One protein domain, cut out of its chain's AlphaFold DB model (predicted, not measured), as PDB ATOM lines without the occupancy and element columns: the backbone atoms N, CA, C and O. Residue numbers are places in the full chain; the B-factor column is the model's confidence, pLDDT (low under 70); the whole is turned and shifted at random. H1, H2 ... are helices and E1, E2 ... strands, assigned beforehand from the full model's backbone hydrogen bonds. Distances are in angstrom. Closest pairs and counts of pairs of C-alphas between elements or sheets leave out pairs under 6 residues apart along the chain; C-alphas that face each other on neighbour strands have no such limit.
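Overview. This is residues 2 to 64 of the 225 residues of an uncharacterized protein of Handroanthus impetiginosus (UniProt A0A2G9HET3). Picture a loose V whose two legs are the helix H1 and a hairpin of two strands, E1 and E2, with the tight link from the last residue of H1 to the first of E1 at its point. A long loop, residues 39 to 52, joins the strands at the end of the hairpin away from that point; the short helix H2 follows E2 at its other end, and a long winding stretch, residues 2 to 16, leads into H1. The printed part has 63 residues, with two named helices and two named strands in the order H1, E1, E2, H2; the sheet has the order E1 - E2 and is antiparallel. The class is mixed, helices and strands, with under half of the residues in named elements. The whole is loose, with a radius of gyration of the C-alphas of 13.5 A and spans of 35 by 34 by 21 A.

Along the chain. Start at Ala 2, whose C-alpha is at (142.632, 163.942, 145.388); residues 2 to 16 hold no named element. Find C-alpha 17 at (135.829, 168.736, 151.377): from there H1, residues 17 to 30, runs 20.1 A. Next comes E1, residues 34 to 38, 12.7 A long. After residues 39 to 52, find E2, residues 53 to 58, 14.2 A long. H2, residues 60 to 64, ends at C-alpha 64 at (164.448, 173.200, 152.918).

Arrangement. Look first at E1 and E2, an antiparallel hairpin with 161 degrees between their directions. The C-alphas of Val 36 and Cys 56 face each other at 4.3 A. N 35 and O 57, at 2.7 A, and N 37 and O 55, at 2.8 A, are within hydrogen-bond range. Go back to H1: it has 4 pairs of C-alphas within 8 A of E1, the closest those of Leu 28 and Val 34 at 5.7 A. H1 and E2 are near each other, with 8 pairs of C-alphas within 10 A. H2 is apart from H1, and apart from E1 only just, the closest C-alphas being 8.0 A apart. In H1 and H2 every O i to N i+4 pair is within hydrogen-bond range.

Size, cuts and confidence. The two C-alphas farthest apart are those of Asn 13 and Asn 64, at 37.7 A. The printed part has no cut. The link from E1 to E2, 14 residues, is long; those from H1 to E1 and from E2 to H2 are tight. Look at the B-factor column: the mean pLDDT of the printed part is 75.3, and residues 38 to 54 of this model are under 70.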
ATOM      1  N   ALA A   2     142.383 165.083 146.283       79.25
ATOM      2  CA  ALA A   2     142.632 163.942 145.388       79.25
ATOM      3  C   ALA A   2     143.515 162.820 145.968       79.25
ATOM      4  O   ALA A   2     143.242 161.638 145.779       79.25
ATOM      5  N   GLU A   3     144.540 163.177 146.737       78.81
ATOM      6  CA  GLU A   3     145.465 162.209 147.339       78.81
ATOM      7  C   GLU A   3     144.947 161.570 148.642       78.81
ATOM      8  O   GLU A   3     145.613 160.691 149.180       78.81
ATOM      9  N   GLY A   4     143.779 161.984 149.155       80.50
ATOM     10  CA  GLY A   4     143.243 161.501 150.436       80.50
ATOM     11  C   GLY A   4     143.935 162.084 151.673       80.50
ATOM     12  O   GLY A   4     143.866 161.501 152.741       80.50
ATOM     13  N   LEU A   5     144.619 163.225 151.533       82.69
ATOM     14  CA  LEU A   5     145.277 163.934 152.646       82.69
ATOM     15  C   LEU A   5     144.311 164.745 153.524       82.69
ATOM     16  O   LEU A   5     144.751 165.402 154.456       82.69
ATOM     17  N   ILE A   6     143.030 164.779 153.165       83.50
ATOM     18  CA  ILE A   6     142.004 165.529 153.886       83.50
ATOM     19  C   ILE A   6     141.054 164.502 154.459       83.50
ATOM     20  O   ILE A   6     140.511 163.696 153.696       83.50
ATOM     21  N   ALA A   7     140.917 164.514 155.776       80.50
ATOM     22  CA  ALA A   7     140.116 163.551 156.494       80.50
ATOM     23  C   ALA A   7     138.629 163.897 156.327       80.50
ATOM     24  O   ALA A   7     138.204 165.017 156.599       80.50
ATOM     25  N   ILE A   8     137.841 162.937 155.836       78.19
ATOM     26  CA  ILE A   8     136.388 163.110 155.656       78.19
ATOM     27  C   ILE A   8     135.693 163.197 157.021       78.19
ATOM     28  O   ILE A   8     134.684 163.875 157.152       78.19
ATOM     29  N   GLU A   9     136.258 162.555 158.042       82.38
ATOM     30  CA  GLU A   9     135.752 162.567 159.420       82.38
ATOM     31  C   GLU A   9     135.789 163.951 160.083       82.38
ATOM     32  O   GLU A   9     135.021 164.208 161.002       82.38
ATOM     33  N   GLU A  10     136.617 164.872 159.586       80.75
ATOM     34  CA  GLU A  10     136.684 166.248 160.092       80.75
ATOM     35  C   GLU A  10     135.693 167.205 159.411       80.75
ATOM     36  O   GLU A  10     135.705 168.412 159.678       80.75
ATOM     37  N   LYS A  11     134.850 166.682 158.513       83.38
ATOM     38  CA  LYS A  11     133.805 167.427 157.812       83.38
ATOM     39  C   LYS A  11     132.657 167.734 158.776       83.38
ATOM     40  O   LYS A  11     131.993 166.825 159.268       83.38
ATOM     41  N   GLY A  12     132.406 169.019 159.022       80.88
ATOM     42  CA  GLY A  12     131.230 169.464 159.769       80.88
ATOM     43  C   GLY A  12     129.925 169.260 158.990       80.88
ATOM     44  O   GLY A  12     129.926 169.027 157.778       80.88
ATOM     45  N   ASN A  13     128.787 169.392 159.678       73.94
ATOM     46  CA  ASN A  13     127.474 169.374 159.025       73.94
ATOM     47  C   ASN A  13     127.407 170.480 157.956       73.94
ATOM     48  O   ASN A  13     127.668 171.643 158.253       73.94
ATOM     49  N   ASN A  14     127.046 170.108 156.724       76.94
ATOM     50  CA  ASN A  14     126.981 170.970 155.532       76.94
ATOM     51  C   ASN A  14     128.309 171.559 155.017       76.94
ATOM     52  O   ASN A  14     128.276 172.368 154.092       76.94
ATOM     53  N   GLU A  15     129.472 171.153 155.533       80.56
ATOM     54  CA  GLU A  15     130.747 171.515 154.895       80.56
ATOM     55  C   GLU A  15     130.959 170.697 153.613       80.56
ATOM     56  O   GLU A  15     130.433 169.596 153.479       80.56
ATOM     57  N   ILE A  16     131.760 171.186 152.668       82.88
ATOM     58  CA  ILE A  16     132.328 170.368 151.582       82.88
ATOM     59  C   ILE A  16     133.806 170.072 151.868       82.88
ATOM     60  O   ILE A  16     134.452 170.764 152.654       82.88
ATOM     61  N   LEU A  17     134.400 169.069 151.205       82.75
ATOM     62  CA  LEU A  17     135.829 168.736 151.377       82.75
ATOM     63  C   LEU A  17     136.763 169.932 151.107       82.75
ATOM     64  O   LEU A  17     137.889 169.988 151.611       82.75
ATOM     65  N   ARG A  18     136.291 170.907 150.323       81.12
ATOM     66  CA  ARG A  18     136.964 172.184 150.080       81.12
ATOM     67  C   ARG A  18     137.074 173.075 151.300       81.12
ATOM     68  O   ARG A  18     138.128 173.687 151.467       81.12
ATOM     69  N   ASP A  19     136.068 173.104 152.156       83.12
ATOM     70  CA  ASP A  19     136.089 173.937 153.355       83.12
ATOM     71  C   ASP A  19     137.098 173.385 154.361       83.12
ATOM     72  O   ASP A  19     137.940 174.127 154.868       83.12
ATOM     73  N   VAL A  20     137.125 172.058 154.534       86.94
ATOM     74  CA  VAL A  20     138.136 171.368 155.352       86.94
ATOM     75  C   VAL A  20     139.548 171.644 154.817       86.94
ATOM     76  O   VAL A  20     140.447 172.024 155.569       86.94
ATOM     77  N   ALA A  21     139.749 171.553 153.495       85.81
ATOM     78  CA  ALA A  21     141.028 171.897 152.863       85.81
ATOM     79  C   ALA A  21     141.454 173.339 153.144       85.81
ATOM     80  O   ALA A  21     142.637 173.620 153.353       85.81
ATOM     81  N   GLN A  22     140.487 174.253 153.113       84.00
ATOM     82  CA  GLN A  22     140.722 175.667 153.332       84.00
ATOM     83  C   GLN A  22     141.091 175.953 154.789       84.00
ATOM     84  O   GLN A  22     141.995 176.758 155.027       84.00
ATOM     85  N   ARG A  23     140.463 175.261 155.750       86.25
ATOM     86  CA  ARG A  23     140.841 175.303 157.171       86.25
ATOM     87  C   ARG A  23     142.276 174.828 157.374       86.25
ATOM     88  O   ARG A  23     143.061 175.547 157.984       86.25
ATOM     89  N   TYR A  24     142.661 173.698 156.780       88.69
ATOM     90  CA  TYR A  24     144.045 173.214 156.854       88.69
ATOM     91  C   TYR A  24     145.047 174.209 156.277       88.69
ATOM     92  O   TYR A  24     146.085 174.462 156.882       88.69
ATOM     93  N   LEU A  25     144.751 174.805 155.118       86.88
ATOM     94  CA  LEU A  25     145.640 175.806 154.530       86.88
ATOM     95  C   LEU A  25     145.768 177.049 155.425       86.88
ATOM     96  O   LEU A  25     146.869 177.577 155.565       86.88
ATOM     97  N   ASN A  26     144.672 177.485 156.051       85.94
ATOM     98  CA  ASN A  26     144.690 178.594 157.002       85.94
ATOM     99  C   ASN A  26     145.523 178.258 158.242       85.94
ATOM    100  O   ASN A  26     146.338 179.075 158.644       85.94
ATOM    101  N   GLU A  27     145.392 177.056 158.801       89.19
ATOM    102  CA  GLU A  27     146.231 176.579 159.908       89.19
ATOM    103  C   GLU A  27     147.720 176.580 159.540       89.19
ATOM    104  O   GLU A  27     148.559 177.060 160.304       89.19
ATOM    105  N   LEU A  28     148.069 176.100 158.340       90.38
ATOM    106  CA  LEU A  28     149.451 176.145 157.852       90.38
ATOM    107  C   LEU A  28     149.970 177.584 157.717       90.38
ATOM    108  O   LEU A  28     151.146 177.841 157.978       90.38
ATOM    109  N   ALA A  29     149.105 178.515 157.316       86.44
ATOM    110  CA  ALA A  29     149.443 179.928 157.211       86.44
ATOM    111  C   ALA A  29     149.608 180.593 158.585       86.44
ATOM    112  O   ALA A  29     150.593 181.294 158.809       86.44
ATOM    113  N   LEU A  30     148.692 180.321 159.520       87.06
ATOM    114  CA  LEU A  30     148.727 180.814 160.902       87.06
ATOM    115  C   LEU A  30     149.974 180.334 161.647       87.06
ATOM    116  O   LEU A  30     150.538 181.068 162.448       87.06
ATOM    117  N   ARG A  31     150.450 179.126 161.334       90.19
ATOM    118  CA  ARG A  31     151.697 178.562 161.875       90.19
ATOM    119  C   ARG A  31     152.952 179.039 161.138       90.19
ATOM    120  O   ARG A  31     154.016 178.452 161.315       90.19
ATOM    121  N   CYS A  32     152.829 180.047 160.273       86.25
ATOM    122  CA  CYS A  32     153.909 180.602 159.453       86.25
ATOM    123  C   CYS A  32     154.652 179.554 158.607       86.25
ATOM    124  O   CYS A  32     155.815 179.739 158.250       86.25
ATOM    125  N   MET A  33     153.997 178.437 158.268       87.56
ATOM    126  CA  MET A  33     154.605 177.411 157.420       87.56
ATOM    127  C   MET A  33     154.446 177.739 155.935       87.56
ATOM    128  O   MET A  33     155.310 177.424 155.111       87.56
ATOM    129  N   VAL A  34     153.334 178.389 155.592       88.44
ATOM    130  CA  VAL A  34     152.958 178.735 154.224       88.44
ATOM    131  C   VAL A  34     152.598 180.213 154.158       88.44
ATOM    132  O   VAL A  34     151.769 180.699 154.917       88.44
ATOM    133  N   GLN A  35     153.168 180.919 153.194       86.12
ATOM    134  CA  GLN A  35     152.754 182.261 152.833       86.12
ATOM    135  C   GLN A  35     151.596 182.175 151.839       86.12
ATOM    136  O   GLN A  35     151.733 181.584 150.765       86.12
ATOM    137  N   VAL A  36     150.457 182.775 152.174       82.56
ATOM    138  CA  VAL A  36     149.277 182.771 151.307       82.56
ATOM    139  C   VAL A  36     149.008 184.181 150.799       82.56
ATOM    140  O   VAL A  36     149.039 185.146 151.557       82.56
ATOM    141  N   ARG A  37     148.763 184.309 149.494       76.81
ATOM    142  CA  ARG A  37     148.414 185.574 148.850       76.81
ATOM    143  C   ARG A  37     146.915 185.599 148.574       76.81
ATOM    144  O   ARG A  37     146.403 184.728 147.862       76.81
ATOM    145  N   GLY A  38     146.236 186.593 149.140       65.31
ATOM    146  CA  GLY A  38     144.827 186.875 148.871       65.31
ATOM    147  C   GLY A  38     144.579 187.279 147.416       65.31
ATOM    148  O   GLY A  38     145.515 187.588 146.669       65.31
ATOM    149  N   ASP A  39     143.323 187.218 146.995       60.88
ATOM    150  CA  ASP A  39     142.888 187.743 145.700       60.88
ATOM    151  C   ASP A  39     142.860 189.281 145.752       60.88
ATOM    152  O   ASP A  39     142.140 189.862 146.559       60.88
ATOM    153  N   ASP A  40     143.653 189.944 144.902       53.34
ATOM    154  CA  ASP A  40     143.418 191.351 144.565       53.34
ATOM    155  C   ASP A  40     142.249 191.352 143.576       53.34
ATOM    156  O   ASP A  40     142.417 191.019 142.396       53.34
ATOM    157  N   ILE A  41     141.062 191.706 144.073       54.19
ATOM    158  CA  ILE A  41     139.770 191.709 143.357       54.19
ATOM    159  C   ILE A  41     139.855 192.437 141.994       54.19
ATOM    160  O   ILE A  41     139.080 192.179 141.079       54.19
ATOM    161  N   SER A  42     140.841 193.312 141.816       51.56
ATOM    162  CA  SER A  42     141.014 194.204 140.673       51.56
ATOM    163  C   SER A  42     141.858 193.663 139.505       51.56
ATOM    164  O   SER A  42     141.965 194.356 138.495       51.56
ATOM    165  N   ARG A  43     142.469 192.462 139.575       49.53
ATOM    166  CA  ARG A  43     143.486 192.052 138.567       49.53
ATOM    167  C   ARG A  43     143.275 190.748 137.791       49.53
ATOM    168  O   ARG A  43     144.091 190.464 136.911       49.53
ATOM    169  N   ARG A  44     142.221 189.954 138.023       49.06
ATOM    170  CA  ARG A  44     141.992 188.708 137.251       49.06
ATOM    171  C   ARG A  44     140.523 188.453 136.906       49.06
ATOM    172  O   ARG A  44     139.672 188.438 137.783       49.06
ATOM    173  N   LYS A  45     140.267 188.098 135.637       50.31
ATOM    174  CA  LYS A  45     138.962 187.678 135.066       50.31
ATOM    175  C   LYS A  45     138.347 186.398 135.679       50.31
ATOM    176  O   LYS A  45     137.309 185.954 135.209       50.31
ATOM    177  N   PHE A  46     138.971 185.787 136.692       49.78
ATOM    178  CA  PHE A  46     138.614 184.453 137.207       49.78
ATOM    179  C   PHE A  46     138.438 184.399 138.735       49.78
ATOM    180  O   PHE A  46     138.496 183.311 139.318       49.78
ATOM    181  N   SER A  47     138.271 185.550 139.398       44.19
ATOM    182  CA  SER A  47     137.943 185.575 140.826       44.19
ATOM    183  C   SER A  47     136.512 185.066 141.018       44.19
ATOM    184  O   SER A  47     135.573 185.562 140.401       44.19
ATOM    185  N   THR A  48     136.352 184.027 141.832       50.72
ATOM    186  CA  THR A  48     135.040 183.529 142.267       50.72
ATOM    187  C   THR A  48     134.937 183.756 143.768       50.72
ATOM    188  O   THR A  48     135.952 183.701 144.464       50.72
ATOM    189  N   VAL A  49     133.715 183.942 144.279       47.00
ATOM    190  CA  VAL A  49     133.397 184.111 145.717       47.00
ATOM    191  C   VAL A  49     134.069 183.044 146.606       47.00
ATOM    192  O   VAL A  49     134.367 183.279 147.772       47.00
ATOM    193  N   TYR A  50     134.393 181.886 146.027       49.69
ATOM    194  CA  TYR A  50     134.964 180.710 146.685       49.69
ATOM    195  C   TYR A  50     136.503 180.628 146.664       49.69
ATOM    196  O   TYR A  50     137.066 179.589 147.014       49.69
ATOM    197  N   ASN A  51     137.210 181.664 146.204       56.50
ATOM    198  CA  ASN A  51     138.660 181.635 145.996       56.50
ATOM    199  C   ASN A  51     139.364 182.773 146.761       56.50
ATOM    200  O   ASN A  51     140.010 183.628 146.170       56.50
ATOM    201  N   LYS A  52     139.273 182.765 148.101       60.81
ATOM    202  CA  LYS A  52     139.926 183.769 148.973       60.81
ATOM    203  C   LYS A  52     141.440 183.900 148.752       60.81
ATOM    204  O   LYS A  52     142.010 184.950 149.035       60.81
ATOM    205  N   PHE A  53     142.087 182.848 148.251       66.12
ATOM    206  CA  PHE A  53     143.525 182.803 148.019       66.12
ATOM    207  C   PHE A  53     143.846 182.495 146.559       66.12
ATOM    208  O   PHE A  53     143.304 181.559 145.968       66.12
ATOM    209  N   THR A  54     144.777 183.255 145.985       66.69
ATOM    210  CA  THR A  54     145.211 183.092 144.588       66.69
ATOM    211  C   THR A  54     146.436 182.218 144.441       66.69
ATOM    212  O   THR A  54     146.625 181.571 143.412       66.69
ATOM    213  N   SER A  55     147.307 182.243 145.445       73.06
ATOM    214  CA  SER A  55     148.540 181.471 145.459       73.06
ATOM    215  C   SER A  55     149.008 181.247 146.889       73.06
ATOM    216  O   SER A  55     148.738 182.048 147.781       73.06
ATOM    217  N   CYS A  56     149.721 180.149 147.094       77.38
ATOM    218  CA  CYS A  56     150.423 179.860 148.332       77.38
ATOM    219  C   CYS A  56     151.864 179.453 148.006       77.38
ATOM    220  O   CYS A  56     152.135 178.909 146.931       77.38
ATOM    221  N   ARG A  57     152.799 179.756 148.904       82.69
ATOM    222  CA  ARG A  57     154.214 179.385 148.803       82.69
ATOM    223  C   ARG A  57     154.687 178.889 150.159       82.69
ATOM    224  O   ARG A  57     154.319 179.455 151.179       82.69
ATOM    225  N   LEU A  58     155.492 177.835 150.178       84.31
ATOM    226  CA  LEU A  58     156.197 177.444 151.397       84.31
ATOM    227  C   LEU A  58     157.232 178.517 151.731       84.31
ATOM    228  O   LEU A  58     157.877 179.041 150.824       84.31
ATOM    229  N   HIS A  59     157.407 178.814 153.016       84.69
ATOM    230  CA  HIS A  59     158.567 179.584 153.456       84.69
ATOM    231  C   HIS A  59     159.863 178.822 153.142       84.69
ATOM    232  O   HIS A  59     159.889 177.594 153.226       84.69
ATOM    233  N   ASP A  60     160.949 179.534 152.837       80.56
ATOM    234  CA  ASP A  60     162.222 178.929 152.413       80.56
ATOM    235  C   ASP A  60     162.766 177.908 153.424       80.56
ATOM    236  O   ASP A  60     163.230 176.829 153.049       80.56
ATOM    237  N   PHE A  61     162.638 178.198 154.722       82.50
ATOM    238  CA  PHE A  61     163.015 177.264 155.784       82.50
ATOM    239  C   PHE A  61     162.175 175.978 155.748       82.50
ATOM    240  O   PHE A  61     162.717 174.873 155.804       82.50
ATOM    241  N   MET A  62     160.858 176.108 155.578       86.94
ATOM    242  CA  MET A  62     159.941 174.969 155.481       86.94
ATOM    243  C   MET A  62     160.170 174.160 154.212       86.94
ATOM    244  O   MET A  62     160.078 172.935 154.235       86.94
ATOM    245  N   TRP A  63     160.500 174.828 153.111       80.12
ATOM    246  CA  TRP A  63     160.882 174.183 151.865       80.12
ATOM    247  C   TRP A  63     162.150 173.342 152.043       80.12
ATOM    248  O   TRP A  63     162.152 172.155 151.711       80.12
ATOM    249  N   ASN A  64     163.198 173.911 152.644       80.06
ATOM    250  CA  ASN A  64     164.448 173.200 152.918       80.06
ATOM    251  C   ASN A  64     164.247 172.017 153.877       80.06
ATOM    252  O   ASN A  64     164.800 170.937 153.653       80.06
TER     253      ASN A  64